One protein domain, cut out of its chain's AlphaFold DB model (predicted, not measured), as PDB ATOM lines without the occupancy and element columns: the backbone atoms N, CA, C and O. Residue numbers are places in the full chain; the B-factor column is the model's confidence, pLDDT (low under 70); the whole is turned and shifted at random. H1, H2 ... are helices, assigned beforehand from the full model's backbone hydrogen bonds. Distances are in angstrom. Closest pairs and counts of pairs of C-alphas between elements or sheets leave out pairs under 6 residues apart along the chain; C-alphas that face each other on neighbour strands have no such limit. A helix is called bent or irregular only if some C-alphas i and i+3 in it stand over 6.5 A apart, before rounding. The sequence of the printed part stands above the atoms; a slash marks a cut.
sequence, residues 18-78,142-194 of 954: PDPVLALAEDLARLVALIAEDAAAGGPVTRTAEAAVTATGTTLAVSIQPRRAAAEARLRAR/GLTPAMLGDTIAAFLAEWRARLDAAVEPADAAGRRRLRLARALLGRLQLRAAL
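AT A GLANCE: This is residues 18 to 78 and 142 to 194 of the 954 residues of an uncharacterized protein of Paracoccus sp. S-4012 (UniProt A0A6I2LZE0). The long, bent helix H2 and helix H1 open as a V from a tight link, and the helical hairpin of H3 and H4 fits into it, H3 crossing the arm H2a and H4 packing on H1. The second arm, H2b, turns off from H2a, and its far part, with residues 72 to 78 sticking out, makes one end of the longest axis. The printed part has 114 residues with four named helices, H1, H2, H3 and H4 along the chain, and no named strand; the class is all helix. The whole is loose, with a radius of gyration of the C-alphas of 17.0 A, and elongated, with spans of 58 by 35 by 22 A.

IN THESE COORDINATES: H2, residues 44 to 76, was assigned as one helix by its hydrogen bonds but is bent: C-alphas 63 and 66 are 6.9 A apart. Its arm H2a, residues 44 to 63, is 28.6 A long and begins with C-alpha 44 at (74.678, -27.112, 237.770). H2b, residues 66 to 76, is 16.8 A long and irregular, with C-alphas 66 and 69 6.6 A apart. H1, residues 20 to 40, is 30.5 A long and begins with C-alpha 20 at (99.487, -34.438, 226.788). H3, residues 145 to 165, is 30.5 A long. H4, residues 172 to 190, is 27.9 A long and ends with C-alpha 190 at (91.817, -39.830, 229.701).

HOW THE PARTS SIT: The lines of H2a and H2b are about perpendicular, at 74 degrees. H2a touches H3 at a steep tilt of 41 degrees, opposite ways; their closest C-alphas, of Ala 52 and Trp 159, are 4.9 A apart. H3 and H4 form a helical hairpin at 34 degrees, a shallow tilt only just short of steep, with the closest C-alphas, of Arg 160 and Leu 185, 6.2 A apart. H4 touches H1, opposite ways at 32 degrees, also shallow only just; the closest C-alphas, of Asp 27 and Leu 184, are 5.6 A apart. With residues 35 to 39 alone, H1 touches residues 44 to 46 of H2a, at a steep tilt of 65 degrees; the closest C-alphas, of Ile 35 and Thr 46, are 5.5 A apart. Helix packing is part aligned, part crossed. H1 and H3 are apart, and H2b touches no helix. Every O i to N i+4 pair is within hydrogen-bond range in H1, H2a, H3 and H4, and 5 of 7 are in H2b.

THE WHOLE: The two C-alphas farthest apart, of Ala 77 and Ala 172, are 58.6 A apart. Residues 79 to 141 are not printed, and C-alphas 78 and 142 are 20.2 A apart across this cut, in the link from H2 to H3. Of the links printed whole, H1 to H2 is tight and H3 to H4 short. The mean pLDDT of the printed part is 77.5; 23 residues are under 70, among them residues 18 to 26, and H1 has a mean of 64.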
ATOM      1  N   PRO A  18     100.842 -31.000 221.117       53.50
ATOM      2  CA  PRO A  18     101.716 -32.163 220.945       53.50
ATOM      3  C   PRO A  18     102.136 -32.801 222.284       53.50
ATOM      4  O   PRO A  18     102.665 -33.909 222.293       53.50
ATOM      5  N   ASP A  19     101.878 -32.115 223.401       56.00
ATOM      6  CA  ASP A  19     102.183 -32.521 224.763       56.00
ATOM      7  C   ASP A  19     100.887 -32.803 225.571       56.00
ATOM      8  O   ASP A  19     100.080 -31.892 225.815       56.00
ATOM      9  N   PRO A  20     100.665 -34.057 226.016       60.56
ATOM     10  CA  PRO A  20      99.487 -34.438 226.788       60.56
ATOM     11  C   PRO A  20      99.413 -33.777 228.174       60.56
ATOM     12  O   PRO A  20      98.309 -33.631 228.702       60.56
ATOM     13  N   VAL A  21     100.531 -33.353 228.773       50.91
ATOM     14  CA  VAL A  21     100.530 -32.672 230.077       50.91
ATOM     15  C   VAL A  21     100.136 -31.201 229.919       50.91
ATOM     16  O   VAL A  21      99.362 -30.690 230.728       50.91
ATOM     17  N   LEU A  22     100.569 -30.531 228.847       51.03
ATOM     18  CA  LEU A  22     100.091 -29.182 228.521       51.03
ATOM     19  C   LEU A  22      98.576 -29.174 228.259       51.03
ATOM     20  O   LEU A  22      97.852 -28.341 228.802       51.03
ATOM     21  N   ALA A  23      98.074 -30.155 227.501       61.62
ATOM     22  CA  ALA A  23      96.638 -30.309 227.259       61.62
ATOM     23  C   ALA A  23      95.843 -30.553 228.558       61.62
ATOM     24  O   ALA A  23      94.748 -30.018 228.732       61.62
ATOM     25  N   LEU A  24      96.398 -31.341 229.488       63.59
ATOM     26  CA  LEU A  24      95.843 -31.536 230.831       63.59
ATOM     27  C   LEU A  24      95.785 -30.211 231.609       63.59
ATOM     28  O   LEU A  24      94.777 -29.925 232.257       63.59
ATOM     29  N   ALA A  25      96.839 -29.395 231.520       53.09
ATOM     30  CA  ALA A  25      96.942 -28.125 232.225       53.09
ATOM     31  C   ALA A  25      95.913 -27.092 231.760       53.09
ATOM     32  O   ALA A  25      95.212 -26.490 232.577       53.09
ATOM     33  N   GLU A  26      95.787 -26.926 230.443       57.72
ATOM     34  CA  GLU A  26      94.794 -26.041 229.840       57.72
ATOM     35  C   GLU A  26      93.367 -26.476 230.181       57.72
ATOM     36  O   GLU A  26      92.525 -25.640 230.520       57.72
ATOM     37  N   ASP A  27      93.092 -27.782 230.118       70.56
ATOM     38  CA  ASP A  27      91.774 -28.323 230.434       70.56
ATOM     39  C   ASP A  27      91.404 -28.083 231.911       70.56
ATOM     40  O   ASP A  27      90.267 -27.709 232.205       70.56
ATOM     41  N   LEU A  28      92.361 -28.207 232.839       60.44
ATOM     42  CA  LEU A  28      92.157 -27.909 234.263       60.44
ATOM     43  C   LEU A  28      91.948 -26.415 234.525       60.44
ATOM     44  O   LEU A  28      90.985 -26.050 235.202       60.44
ATOM     45  N   ALA A  29      92.784 -25.538 233.965       53.59
ATOM     46  CA  ALA A  29      92.636 -24.090 234.134       53.59
ATOM     47  C   ALA A  29      91.283 -23.588 233.596       53.59
ATOM     48  O   ALA A  29      90.589 -22.805 234.252       53.59
ATOM     49  N   ARG A  30      90.864 -24.094 232.428       67.00
ATOM     50  CA  ARG A  30      89.549 -23.794 231.843       67.00
ATOM     51  C   ARG A  30      88.413 -24.320 232.708       67.00
ATOM     52  O   ARG A  30      87.422 -23.617 232.876       67.00
ATOM     53  N   LEU A  31      88.550 -25.521 233.268       75.25
ATOM     54  CA  LEU A  31      87.544 -26.094 234.154       75.25
ATOM     55  C   LEU A  31      87.387 -25.274 235.442       75.25
ATOM     56  O   LEU A  31      86.261 -25.029 235.857       75.25
ATOM     57  N   VAL A  32      88.478 -24.778 236.030       59.41
ATOM     58  CA  VAL A  32      88.424 -23.911 237.220       59.41
ATOM     59  C   VAL A  32      87.750 -22.576 236.920       59.41
ATOM     60  O   VAL A  32      86.854 -22.167 237.660       59.41
ATOM     61  N   ALA A  33      88.121 -21.915 235.819       61.53
ATOM     62  CA  ALA A  33      87.462 -20.680 235.394       61.53
ATOM     63  C   ALA A  33      85.955 -20.899 235.169       61.53
ATOM     64  O   ALA A  33      85.133 -20.070 235.555       61.53
ATOM     65  N   LEU A  34      85.598 -22.052 234.600       74.50
ATOM     66  CA  LEU A  34      84.219 -22.443 234.351       74.50
ATOM     67  C   LEU A  34      83.432 -22.701 235.638       74.50
ATOM     68  O   LEU A  34      82.281 -22.283 235.720       74.50
ATOM     69  N   ILE A  35      84.035 -23.357 236.636       70.94
ATOM     70  CA  ILE A  35      83.429 -23.539 237.964       70.94
ATOM     71  C   ILE A  35      83.186 -22.176 238.609       70.94
ATOM     72  O   ILE A  35      82.092 -21.935 239.096       70.94
ATOM     73  N   ALA A  36      84.166 -21.269 238.586       63.19
ATOM     74  CA  ALA A  36      84.013 -19.946 239.188       63.19
ATOM     75  C   ALA A  36      82.873 -19.141 238.537       63.19
ATOM     76  O   ALA A  36      82.050 -18.552 239.239       63.19
ATOM     77  N   GLU A  37      82.787 -19.157 237.202       71.31
ATOM     78  CA  GLU A  37      81.695 -18.517 236.456       71.31
ATOM     79  C   GLU A  37      80.337 -19.169 236.764       71.31
ATOM     80  O   GLU A  37      79.346 -18.478 236.996       71.31
ATOM     81  N   ASP A  38      80.280 -20.503 236.776       77.88
ATOM     82  CA  ASP A  38      79.054 -21.250 237.046       77.88
ATOM     83  C   ASP A  38      78.566 -21.051 238.484       77.88
ATOM     84  O   ASP A  38      77.368 -20.893 238.709       77.88
ATOM     85  N   ALA A  39      79.480 -20.995 239.449       68.44
ATOM     86  CA  ALA A  39      79.163 -20.806 240.854       68.44
ATOM     87  C   ALA A  39      78.605 -19.407 241.138       68.44
ATOM     88  O   ALA A  39      77.616 -19.280 241.858       68.44
ATOM     89  N   ALA A  40      79.166 -18.369 240.504       64.75
ATOM     90  CA  ALA A  40      78.616 -17.012 240.556       64.75
ATOM     91  C   ALA A  40      77.175 -16.936 240.015       64.75
ATOM     92  O   ALA A  40      76.415 -16.048 240.394       64.75
ATOM     93  N   ALA A  41      76.791 -17.885 239.155       72.69
ATOM     94  CA  ALA A  41      75.457 -18.005 238.581       72.69
ATOM     95  C   ALA A  41      74.571 -19.078 239.257       72.69
ATOM     96  O   ALA A  41      73.463 -19.323 238.779       72.69
ATOM     97  N   GLY A  42      75.033 -19.755 240.319       73.38
ATOM     98  CA  GLY A  42      74.293 -20.854 240.963       73.38
ATOM     99  C   GLY A  42      74.037 -22.067 240.048       73.38
ATOM    100  O   GLY A  42      73.032 -22.777 240.178       73.38
ATOM    101  N   GLY A  43      74.914 -22.289 239.069       81.56
ATOM    102  CA  GLY A  43      74.722 -23.263 238.003       81.56
ATOM    103  C   GLY A  43      74.906 -24.736 238.414       81.56
ATOM    104  O   GLY A  43      75.207 -25.069 239.566       81.56
ATOM    105  N   PRO A  44      74.619 -25.676 237.495       84.69
ATOM    106  CA  PRO A  44      74.678 -27.112 237.770       84.69
ATOM    107  C   PRO A  44      76.105 -27.680 237.798       84.69
ATOM    108  O   PRO A  44      76.309 -28.753 238.367       84.69
ATOM    109  N   VAL A  45      77.098 -27.007 237.203       82.19
ATOM    110  CA  VAL A  45      78.475 -27.525 237.135       82.19
ATOM    111  C   VAL A  45      79.105 -27.550 238.519       82.19
ATOM    112  O   VAL A  45      79.667 -28.565 238.925       82.19
ATOM    113  N   THR A  46      78.930 -26.470 239.272       76.69
ATOM    114  CA  THR A  46      79.464 -26.345 240.634       76.69
ATOM    115  C   THR A  46      78.767 -27.303 241.596       76.69
ATOM    116  O   THR A  46      79.429 -28.045 242.316       76.69
ATOM    117  N   ARG A  47      77.429 -27.371 241.549       77.31
ATOM    118  CA  ARG A  47      76.640 -28.267 242.416       77.31
ATOM    119  C   ARG A  47      76.967 -29.742 242.195       77.31
ATOM    120  O   ARG A  47      77.040 -30.520 243.142       77.31
ATOM    121  N   THR A  48      77.171 -30.145 240.942       83.56
ATOM    122  CA  THR A  48      77.576 -31.526 240.632       83.56
ATOM    123  C   THR A  48      79.017 -31.814 241.045       83.56
ATOM    124  O   THR A  48      79.285 -32.942 241.456       83.56
ATOM    125  N   ALA A  49      79.912 -30.820 240.995       76.38
ATOM    126  CA  ALA A  49      81.278 -30.939 241.504       76.38
ATOM    127  C   ALA A  49      81.280 -31.172 243.018       76.38
ATOM    128  O   ALA A  49      81.889 -32.123 243.491       76.38
ATOM    129  N   GLU A  50      80.536 -30.358 243.768       67.25
ATOM    130  CA  GLU A  50      80.385 -30.484 245.222       67.25
ATOM    131  C   GLU A  50      79.825 -31.857 245.623       67.25
ATOM    132  O   GLU A  50      80.358 -32.535 246.508       67.25
ATOM    133  N   ALA A  51      78.791 -32.318 244.917       73.88
ATOM    134  CA  ALA A  51      78.209 -33.633 245.154       73.88
ATOM    135  C   ALA A  51      79.189 -34.775 244.820       73.88
ATOM    136  O   ALA A  51      79.221 -35.778 245.533       73.88
ATOM    137  N   ALA A  52      80.010 -34.623 243.775       76.31
ATOM    138  CA  ALA A  52      81.053 -35.587 243.434       76.31
ATOM    139  C   ALA A  52      82.179 -35.613 244.473       76.31
ATOM    140  O   ALA A  52      82.568 -36.694 244.904       76.31
ATOM    141  N   VAL A  53      82.648 -34.448 244.940       70.12
ATOM    142  CA  VAL A  53      83.616 -34.349 246.049       70.12
ATOM    143  C   VAL A  53      83.071 -35.065 247.284       70.12
ATOM    144  O   VAL A  53      83.787 -35.842 247.908       70.12
ATOM    145  N   THR A  54      81.794 -34.856 247.607       69.31
ATOM    146  CA  THR A  54      81.135 -35.502 248.751       69.31
ATOM    147  C   THR A  54      81.086 -37.025 248.593       69.31
ATOM    148  O   THR A  54      81.430 -37.760 249.520       69.31
ATOM    149  N   ALA A  55      80.703 -37.519 247.412       75.00
ATOM    150  CA  ALA A  55      80.614 -38.951 247.131       75.00
ATOM    151  C   ALA A  55      81.993 -39.631 247.144       75.00
ATOM    152  O   ALA A  55      82.186 -40.619 247.853       75.00
ATOM    153  N   THR A  56      82.978 -39.079 246.434       75.12
ATOM    154  CA  THR A  56      84.347 -39.613 246.426       75.12
ATOM    155  C   THR A  56      85.000 -39.507 247.800       75.12
ATOM    156  O   THR A  56      85.651 -40.457 248.232       75.12
ATOM    157  N   GLY A  57      84.778 -38.406 248.522       66.31
ATOM    158  CA  GLY A  57      85.207 -38.251 249.910       66.31
ATOM    159  C   GLY A  57      84.618 -39.331 250.816       66.31
ATOM    160  O   GLY A  57      85.339 -39.911 251.617       66.31
ATOM    161  N   THR A  58      83.349 -39.697 250.630       71.81
ATOM    162  CA  THR A  58      82.716 -40.801 251.373       71.81
ATOM    163  C   THR A  58      83.371 -42.149 251.058       71.81
ATOM    164  O   THR A  58      83.665 -42.921 251.966       71.81
ATOM    165  N   THR A  59      83.669 -42.438 249.790       78.06
ATOM    166  CA  THR A  59      84.390 -43.667 249.411       78.06
ATOM    167  C   THR A  59      85.802 -43.703 249.999       78.06
ATOM    168  O   THR A  59      86.248 -44.738 250.500       78.06
ATOM    169  N   LEU A  60      86.501 -42.565 249.987       74.94
ATOM    170  CA  LEU A  60      87.802 -42.416 250.630       74.94
ATOM    171  C   LEU A  60      87.698 -42.604 252.156       74.94
ATOM    172  O   LEU A  60      88.553 -43.256 252.746       74.94
ATOM    173  N   ALA A  61      86.620 -42.129 252.785       69.00
ATOM    174  CA  ALA A  61      86.317 -42.373 254.198       69.00
ATOM    175  C   ALA A  61      86.306 -43.853 254.518       69.00
ATOM    176  O   ALA A  61      87.014 -44.312 255.410       69.00
ATOM    177  N   VAL A  62      85.515 -44.596 253.747       76.75
ATOM    178  CA  VAL A  62      85.313 -46.025 253.948       76.75
ATOM    179  C   VAL A  62      86.624 -46.788 253.770       76.75
ATOM    180  O   VAL A  62      86.873 -47.733 254.514       76.75
ATOM    181  N   SER A  63      87.487 -46.375 252.837       78.50
ATOM    182  CA  SER A  63      88.773 -47.047 252.615       78.50
ATOM    183  C   SER A  63      89.824 -46.742 253.691       78.50
ATOM    184  O   SER A  63      90.641 -47.612 254.000       78.50
ATOM    185  N   ILE A  64      89.791 -45.549 254.298       76.56
ATOM    186  CA  ILE A  64      90.711 -45.149 255.377       76.56
ATOM    187  C   ILE A  64      90.235 -45.651 256.745       76.56
ATOM    188  O   ILE A  64      91.070 -45.942 257.603       76.56
ATOM    189  N   GLN A  65      88.924 -45.794 256.965       74.00
ATOM    190  CA  GLN A  65      88.345 -46.121 258.275       74.00
ATOM    191  C   GLN A  65      88.999 -47.337 258.966       74.00
ATOM    192  O   GLN A  65      89.314 -47.224 260.150       74.00
ATOM    193  N   PRO A  66      89.303 -48.465 258.285       78.06
ATOM    194  CA  PRO A  66      89.972 -49.603 258.924       78.06
ATOM    195  C   PRO A  66      91.408 -49.301 259.376       78.06
ATOM    196  O   PRO A  66      91.922 -49.942 260.287       78.06
ATOM    197  N   ARG A  67      92.069 -48.344 258.720       81.94
ATOM    198  CA  ARG A  67      93.475 -47.987 258.948       81.94
ATOM    199  C   ARG A  67      93.633 -46.882 259.994       81.94
ATOM    200  O   ARG A  67      94.617 -46.834 260.727       81.94
ATOM    201  N   ARG A  68      92.601 -46.053 260.143       74.00
ATOM    202  CA  ARG A  68      92.515 -44.966 261.121       74.00
ATOM    203  C   ARG A  68      92.873 -45.394 262.547       74.00
ATOM    204  O   ARG A  68      93.587 -44.663 263.223       74.00
ATOM    205  N   ALA A  69      92.442 -46.574 262.992       74.38
ATOM    206  CA  ALA A  69      92.741 -47.065 264.339       74.38
ATOM    207  C   ALA A  69      94.256 -47.159 264.626       74.38
ATOM    208  O   ALA A  69      94.688 -46.872 265.743       74.38
ATOM    209  N   ALA A  70      95.073 -47.502 263.621       79.69
ATOM    210  CA  ALA A  70      96.529 -47.529 263.755       79.69
ATOM    211  C   ALA A  70      97.109 -46.113 263.915       79.69
ATOM    212  O   ALA A  70      97.911 -45.870 264.820       79.69
ATOM    213  N   ALA A  71      96.633 -45.168 263.098       77.31
ATOM    214  CA  ALA A  71      97.026 -43.761 263.168       77.31
ATOM    215  C   ALA A  71      96.652 -43.135 264.525       77.31
ATOM    216  O   ALA A  71      97.452 -42.437 265.155       77.31
ATOM    217  N   GLU A  72      95.453 -43.448 265.023       74.12
ATOM    218  CA  GLU A  72      95.001 -43.033 266.348       74.12
ATOM    219  C   GLU A  72      95.857 -43.624 267.463       74.12
ATOM    220  O   GLU A  72      96.266 -42.891 268.362       74.12
ATOM    221  N   ALA A  73      96.164 -44.923 267.417       79.94
ATOM    222  CA  ALA A  73      97.010 -45.565 268.417       79.94
ATOM    223  C   ALA A  73      98.399 -44.907 268.485       79.94
ATOM    224  O   ALA A  73      98.893 -44.609 269.578       79.94
ATOM    225  N   ARG A  74      99.000 -44.604 267.326       82.75
ATOM    226  CA  ARG A  74     100.296 -43.918 267.243       82.75
ATOM    227  C   ARG A  74     100.245 -42.510 267.842       82.75
ATOM    228  O   ARG A  74     101.142 -42.140 268.602       82.75
ATOM    229  N   LEU A  75      99.218 -41.725 267.523       74.50
ATOM    230  CA  LEU A  75      99.064 -40.372 268.069       74.50
ATOM    231  C   LEU A  75      98.756 -40.386 269.571       74.50
ATOM    232  O   LEU A  75      99.365 -39.625 270.327       74.50
ATOM    233  N   ARG A  76      97.893 -41.302 270.034       74.62
ATOM    234  CA  ARG A  76      97.563 -41.478 271.458       74.62
ATOM    235  C   ARG A  76      98.796 -41.775 272.306       74.62
ATOM    236  O   ARG A  76      98.883 -41.272 273.420       74.62
ATOM    237  N   ALA A  77      99.777 -42.506 271.779       82.06
ATOM    238  CA  ALA A  77     101.025 -42.780 272.492       82.06
ATOM    239  C   ALA A  77     101.841 -41.510 272.825       82.06
ATOM    240  O   ALA A  77     102.622 -41.519 273.775       82.06
ATOM    241  N   ARG A  78     101.659 -40.406 272.086       78.75
ATOM    242  CA  ARG A  78     102.334 -39.120 272.344       78.75
ATOM    243  C   ARG A  78     101.528 -38.160 273.215       78.75
ATOM    244  O   ARG A  78     102.083 -37.213 273.770       78.75
ATOM    245  N   GLY A 142      97.555 -44.795 254.992       83.44
ATOM    246  CA  GLY A 142      97.683 -45.352 253.656       83.44
ATOM    247  C   GLY A 142      97.500 -44.345 252.525       83.44
ATOM    248  O   GLY A 142      97.286 -44.782 251.391       83.44
ATOM    249  N   LEU A 143      97.587 -43.037 252.810       77.00
ATOM    250  CA  LEU A 143      97.472 -41.928 251.851       77.00
ATOM    251  C   LEU A 143      98.724 -41.823 250.967       77.00
ATOM    252  O   LEU A 143      99.394 -40.795 250.891       77.00
ATOM    253  N   THR A 144      99.055 -42.924 250.301       82.94
ATOM    254  CA  THR A 144     100.177 -43.010 249.372       82.94
ATOM    255  C   THR A 144      99.887 -42.209 248.100       82.94
ATOM    256  O   THR A 144      98.720 -42.024 247.733       82.94
ATOM    257  N   PRO A 145     100.921 -41.800 247.346       74.44
ATOM    258  CA  PRO A 145     100.717 -41.130 246.065       74.44
ATOM    259  C   PRO A 145      99.838 -41.912 245.079       74.44
ATOM    260  O   PRO A 145      99.055 -41.320 244.339       74.44
ATOM    261  N   ALA A 146      99.918 -43.247 245.097       81.62
ATOM    262  CA  ALA A 146      99.059 -44.103 244.280       81.62
ATOM    263  C   ALA A 146      97.581 -43.962 244.677       81.62
ATOM    264  O   ALA A 146      96.747 -43.672 243.826       81.62
ATOM    265  N   MET A 147      97.277 -44.067 245.975       83.56
ATOM    266  CA  MET A 147      95.914 -43.919 246.495       83.56
ATOM    267  C   MET A 147      95.323 -42.533 246.193       83.56
ATOM    268  O   MET A 147      94.153 -42.420 245.824       83.56
ATOM    269  N   LEU A 148      96.125 -41.473 246.334       74.12
ATOM    270  CA  LEU A 148      95.706 -40.110 245.999       74.12
ATOM    271  C   LEU A 148      95.416 -39.968 244.498       74.12
ATOM    272  O   LEU A 148      94.387 -39.403 244.131       74.12
ATOM    273  N   GLY A 149      96.271 -40.530 243.637       75.50
ATOM    274  CA  GLY A 149      96.040 -40.573 242.191       75.50
ATOM    275  C   GLY A 149      94.741 -41.299 241.820       75.50
ATOM    276  O   GLY A 149      93.942 -40.774 241.045       75.50
ATOM    277  N   ASP A 150      94.485 -42.458 242.431       82.50
ATOM    278  CA  ASP A 150      93.257 -43.234 242.215       82.50
ATOM    279  C   ASP A 150      92.012 -42.475 242.705       82.50
ATOM    280  O   ASP A 150      90.970 -42.484 242.049       82.50
ATOM    281  N   THR A 151      92.128 -41.752 243.822       78.50
ATOM    282  CA  THR A 151      91.048 -40.909 244.359       78.50
ATOM    283  C   THR A 151      90.725 -39.748 243.418       78.50
ATOM    284  O   THR A 151      89.551 -39.480 243.159       78.50
ATOM    285  N   ILE A 152      91.739 -39.072 242.867       75.38
ATOM    286  CA  ILE A 152      91.548 -37.996 241.880       75.38
ATOM    287  C   ILE A 152      90.845 -38.545 240.633       75.38
ATOM    288  O   ILE A 152      89.885 -37.944 240.150       75.38
ATOM    289  N   ALA A 153      91.273 -39.708 240.137       82.19
ATOM    290  CA  ALA A 153      90.631 -40.358 238.999       82.19
ATOM    291  C   ALA A 153      89.162 -40.716 239.295       82.19
ATOM    292  O   ALA A 153      88.286 -40.436 238.473       82.19
ATOM    293  N   ALA A 154      88.875 -41.260 240.483       84.25
ATOM    294  CA  ALA A 154      87.519 -41.577 240.926       84.25
ATOM    295  C   ALA A 154      86.636 -40.325 241.063       84.25
ATOM    296  O   ALA A 154      85.467 -40.354 240.678       84.25
ATOM    297  N   PHE A 155      87.189 -39.210 241.547       83.44
ATOM    298  CA  PHE A 155      86.488 -37.928 241.602       83.44
ATOM    299  C   PHE A 155      86.105 -37.428 240.207       83.44
ATOM    300  O   PHE A 155      84.946 -37.084 239.967       83.44
ATOM    301  N   LEU A 156      87.050 -37.432 239.263       84.75
ATOM    302  CA  LEU A 156      86.776 -37.028 237.883       84.75
ATOM    303  C   LEU A 156      85.734 -37.948 237.224       84.75
ATOM    304  O   LEU A 156      84.896 -37.470 236.456       84.75
ATOM    305  N   ALA A 157      85.765 -39.253 237.519       87.56
ATOM    306  CA  ALA A 157      84.763 -40.238 237.098       87.56
ATOM    307  C   ALA A 157      83.356 -39.892 237.602       87.56
ATOM    308  O   ALA A 157      82.428 -39.729 236.807       87.56
ATOM    309  N   GLU A 158      83.224 -39.710 238.913       87.06
ATOM    310  CA  GLU A 158      81.960 -39.406 239.579       87.06
ATOM    311  C   GLU A 158      81.381 -38.060 239.124       87.06
ATOM    312  O   GLU A 158      80.190 -37.942 238.819       87.06
ATOM    313  N   TRP A 159      82.227 -37.033 239.017       90.25
ATOM    314  CA  TRP A 159      81.787 -35.709 238.597       90.25
ATOM    315  C   TRP A 159      81.264 -35.709 237.164       90.25
ATOM    316  O   TRP A 159      80.204 -35.141 236.889       90.25
ATOM    317  N   ARG A 160      81.946 -36.412 236.255       92.06
ATOM    318  CA  ARG A 160      81.480 -36.587 234.876       92.06
ATOM    319  C   ARG A 160      80.106 -37.251 234.831       92.06
ATOM    320  O   ARG A 160      79.229 -36.726 234.149       92.06
ATOM    321  N   ALA A 161      79.914 -38.342 235.572       92.50
ATOM    322  CA  ALA A 161      78.647 -39.069 235.607       92.50
ATOM    323  C   ALA A 161      77.491 -38.172 236.085       92.50
ATOM    324  O   ALA A 161      76.433 -38.118 235.455       92.50
ATOM    325  N   ARG A 162      77.714 -37.388 237.148       92.12
ATOM    326  CA  ARG A 162      76.724 -36.425 237.662       92.12
ATOM    327  C   ARG A 162      76.432 -35.300 236.681       92.12
ATOM    328  O   ARG A 162      75.280 -34.908 236.522       92.12
ATOM    329  N   LEU A 163      77.460 -34.788 236.011       92.69
ATOM    330  CA  LEU A 163      77.295 -33.775 234.976       92.69
ATOM    331  C   LEU A 163      76.519 -34.297 233.776       92.69
ATOM    332  O   LEU A 163      75.732 -33.546 233.207       92.69
ATOM    333  N   ASP A 164      76.720 -35.550 233.372       92.56
ATOM    334  CA  ASP A 164      75.953 -36.174 232.291       92.56
ATOM    335  C   ASP A 164      74.479 -36.366 232.675       92.56
ATOM    336  O   ASP A 164      73.609 -36.152 231.834       92.56
ATOM    337  N   ALA A 165      74.189 -36.632 233.952       93.06
ATOM    338  CA  ALA A 165      72.828 -36.711 234.487       93.06
ATOM    339  C   ALA A 165      72.169 -35.344 234.783       93.06
ATOM    340  O   ALA A 165      70.963 -35.281 235.025       93.06
ATOM    341  N   ALA A 166      72.929 -34.242 234.791       91.31
ATOM    342  CA  ALA A 166      72.406 -32.922 235.134       91.31
ATOM    343  C   ALA A 166      71.425 -32.382 234.077       91.31
ATOM    344  O   ALA A 166      71.680 -32.453 232.870       91.31
ATOM    345  N   VAL A 167      70.329 -31.777 234.550       90.88
ATOM    346  CA  VAL A 167      69.323 -31.113 233.708       90.88
ATOM    347  C   VAL A 167      69.950 -29.908 232.998       90.88
ATOM    348  O   VAL A 167      70.654 -29.110 233.621       90.88
ATOM    349  N   GLU A 168      69.699 -29.767 231.692       89.62
ATOM    350  CA  GLU A 168      70.198 -28.620 230.927       89.62
ATOM    351  C   GLU A 168      69.568 -27.305 231.434       89.62
ATOM    352  O   GLU A 168      68.342 -27.216 231.543       89.62
ATOM    353  N   PRO A 169      70.371 -26.255 231.700       88.25
ATOM    354  CA  PRO A 169      69.846 -24.940 232.054       88.25
ATOM    355  C   PRO A 169      68.945 -24.339 230.968       88.25
ATOM    356  O   PRO A 169      69.154 -24.537 229.765       88.25
ATOM    357  N   ALA A 170      67.960 -23.545 231.391       84.94
ATOM    358  CA  ALA A 170      67.045 -22.856 230.481       84.94
ATOM    359  C   ALA A 170      67.740 -21.735 229.686       84.94
ATOM    360  O   ALA A 170      67.359 -21.450 228.547       84.94
ATOM    361  N   ASP A 171      68.803 -21.140 230.230       87.25
ATOM    362  CA  ASP A 171      69.572 -20.092 229.572       87.25
ATOM    363  C   ASP A 171      70.723 -20.656 228.712       87.25
ATOM    364  O   ASP A 171      71.304 -21.715 228.973       87.25
ATOM    365  N   ALA A 172      71.058 -19.939 227.637       87.31
ATOM    366  CA  ALA A 172      72.072 -20.381 226.681       87.31
ATOM    367  C   ALA A 172      73.491 -20.418 227.280       87.31
ATOM    368  O   ALA A 172      74.290 -21.280 226.903       87.31
ATOM    369  N   ALA A 173      73.798 -19.517 228.218       81.38
ATOM    370  CA  ALA A 173      75.103 -19.460 228.864       81.38
ATOM    371  C   ALA A 173      75.315 -20.674 229.784       81.38
ATOM    372  O   ALA A 173      76.352 -21.332 229.699       81.38
ATOM    373  N   GLY A 174      74.301 -21.051 230.564       84.88
ATOM    374  CA  GLY A 174      74.285 -22.249 231.395       84.88
ATOM    375  C   GLY A 174      74.442 -23.534 230.582       84.88
ATOM    376  O   GLY A 174      75.275 -24.373 230.925       84.88
ATOM    377  N   ARG A 175      73.737 -23.674 229.447       91.75
ATOM    378  CA  ARG A 175      73.938 -24.825 228.537       91.75
ATOM    379  C   ARG A 175      75.357 -24.893 227.989       91.75
ATOM    380  O   ARG A 175      75.944 -25.975 227.933       91.75
ATOM    381  N   ARG A 176      75.919 -23.749 227.585       90.69
ATOM    382  CA  ARG A 176      77.303 -23.668 227.102       90.69
ATOM    383  C   ARG A 176      78.275 -24.124 228.188       90.69
ATOM    384  O   ARG A 176      79.130 -24.961 227.898       90.69
ATOM    385  N   ARG A 177      78.128 -23.624 229.420       89.75
ATOM    386  CA  ARG A 177      78.987 -24.023 230.540       89.75
ATOM    387  C   ARG A 177      78.901 -25.519 230.812       89.75
ATOM    388  O   ARG A 177      79.926 -26.189 230.832       89.75
ATOM    389  N   LEU A 178      77.688 -26.062 230.901       91.38
ATOM    390  CA  LEU A 178      77.473 -27.489 231.131       91.38
ATOM    391  C   LEU A 178      78.167 -28.359 230.066       91.38
ATOM    392  O   LEU A 178      78.889 -29.296 230.402       91.38
ATOM    393  N   ARG A 179      78.017 -28.031 228.777       91.25
ATOM    394  CA  ARG A 179      78.644 -28.789 227.675       91.25
ATOM    395  C   ARG A 179      80.168 -28.692 227.676       91.25
ATOM    396  O   ARG A 179      80.837 -29.692 227.421       91.25
ATOM    397  N   LEU A 180      80.718 -27.517 227.980       88.88
ATOM    398  CA  LEU A 180      82.165 -27.337 228.100       88.88
ATOM    399  C   LEU A 180      82.733 -28.137 229.273       88.88
ATOM    400  O   LEU A 180      83.726 -28.830 229.084       88.88
ATOM    401  N   ALA A 181      82.075 -28.114 230.436       88.75
ATOM    402  CA  ALA A 181      82.480 -28.899 231.603       88.75
ATOM    403  C   ALA A 181      82.528 -30.396 231.274       88.75
ATOM    404  O   ALA A 181      83.514 -31.071 231.562       88.75
ATOM    405  N   ARG A 182      81.489 -30.896 230.592       92.50
ATOM    406  CA  ARG A 182      81.407 -32.284 230.122       92.50
ATOM    407  C   ARG A 182      82.586 -32.662 229.219       92.50
ATOM    408  O   ARG A 182      83.239 -33.680 229.444       92.50
ATOM    409  N   ALA A 183      82.885 -31.831 228.221       89.00
ATOM    410  CA  ALA A 183      83.987 -32.073 227.290       89.00
ATOM    411  C   ALA A 183      85.363 -32.017 227.977       89.00
ATOM    412  O   ALA A 183      86.204 -32.878 227.724       89.00
ATOM    413  N   LEU A 184      85.577 -31.031 228.855       85.56
ATOM    414  CA  LEU A 184      86.812 -30.876 229.628       85.56
ATOM    415  C   LEU A 184      87.051 -32.097 230.519       85.56
ATOM    416  O   LEU A 184      88.110 -32.710 230.443       85.56
ATOM    417  N   LEU A 185      86.051 -32.524 231.292       86.56
ATOM    418  CA  LEU A 185      86.188 -33.684 232.176       86.56
ATOM    419  C   LEU A 185      86.439 -34.990 231.430       86.56
ATOM    420  O   LEU A 185      87.247 -35.789 231.891       86.56
ATOM    421  N   GLY A 186      85.799 -35.200 230.276       87.38
ATOM    422  CA  GLY A 186      86.088 -36.371 229.444       87.38
ATOM    423  C   GLY A 186      87.560 -36.424 229.025       87.38
ATOM    424  O   GLY A 186      88.189 -37.477 229.086       87.38
ATOM    425  N   ARG A 187      88.144 -35.271 228.676       85.88
ATOM    426  CA  ARG A 187      89.573 -35.172 228.356       85.88
ATOM    427  C   ARG A 187      90.474 -35.350 229.578       85.88
ATOM    428  O   ARG A 187      91.507 -36.008 229.474       85.88
ATOM    429  N   LEU A 188      90.087 -34.817 230.736       80.81
ATOM    430  CA  LEU A 188      90.846 -34.976 231.982       80.81
ATOM    431  C   LEU A 188      90.877 -36.424 232.469       80.81
ATOM    432  O   LEU A 188      91.924 -36.889 232.907       80.81
ATOM    433  N   GLN A 189      89.776 -37.163 232.336       83.62
ATOM    434  CA  GLN A 189      89.727 -38.587 232.683       83.62
ATOM    435  C   GLN A 189      90.726 -39.417 231.876       83.62
ATOM    436  O   GLN A 189      91.435 -40.242 232.446       83.62
ATOM    437  N   LEU A 190      90.842 -39.155 230.569       82.62
ATOM    438  CA  LEU A 190      91.817 -39.830 229.701       82.62
ATOM    439  C   LEU A 190      93.267 -39.567 230.127       82.62
ATOM    440  O   LEU A 190      94.159 -40.349 229.810       82.62
ATOM    441  N   ARG A 191      93.502 -38.473 230.856       77.50
ATOM    442  CA  ARG A 191      94.825 -38.017 231.292       77.50
ATOM    443  C   ARG A 191      95.050 -38.158 232.798       77.50
ATOM    444  O   ARG A 191      96.105 -37.769 233.286       77.50
ATOM    445  N   ALA A 192      94.111 -38.752 233.538       72.50
ATOM    446  CA  ALA A 192      94.165 -38.831 234.998       72.50
ATOM    447  C   ALA A 192      95.403 -39.585 235.518       72.50
ATOM    448  O   ALA A 192      95.914 -39.268 236.589       72.50
ATOM    449  N   ALA A 193      95.951 -40.522 234.736       69.94
ATOM    450  CA  ALA A 193      97.185 -41.232 235.077       69.94
ATOM    451  C   ALA A 193      98.414 -40.309 235.222       69.94
ATOM    452  O   ALA A 193      99.369 -40.680 235.903       69.94
ATOM    453  N   LEU A 194      98.382 -39.115 234.617       64.62
ATOM    454  CA  LEU A 194      99.434 -38.099 234.721       64.62
ATOM    455  C   LEU A 194      99.343 -37.277 236.022       64.62
ATOM    456  O   LEU A 194     100.290 -36.579 236.363       64.62
TER     457      LEU A 194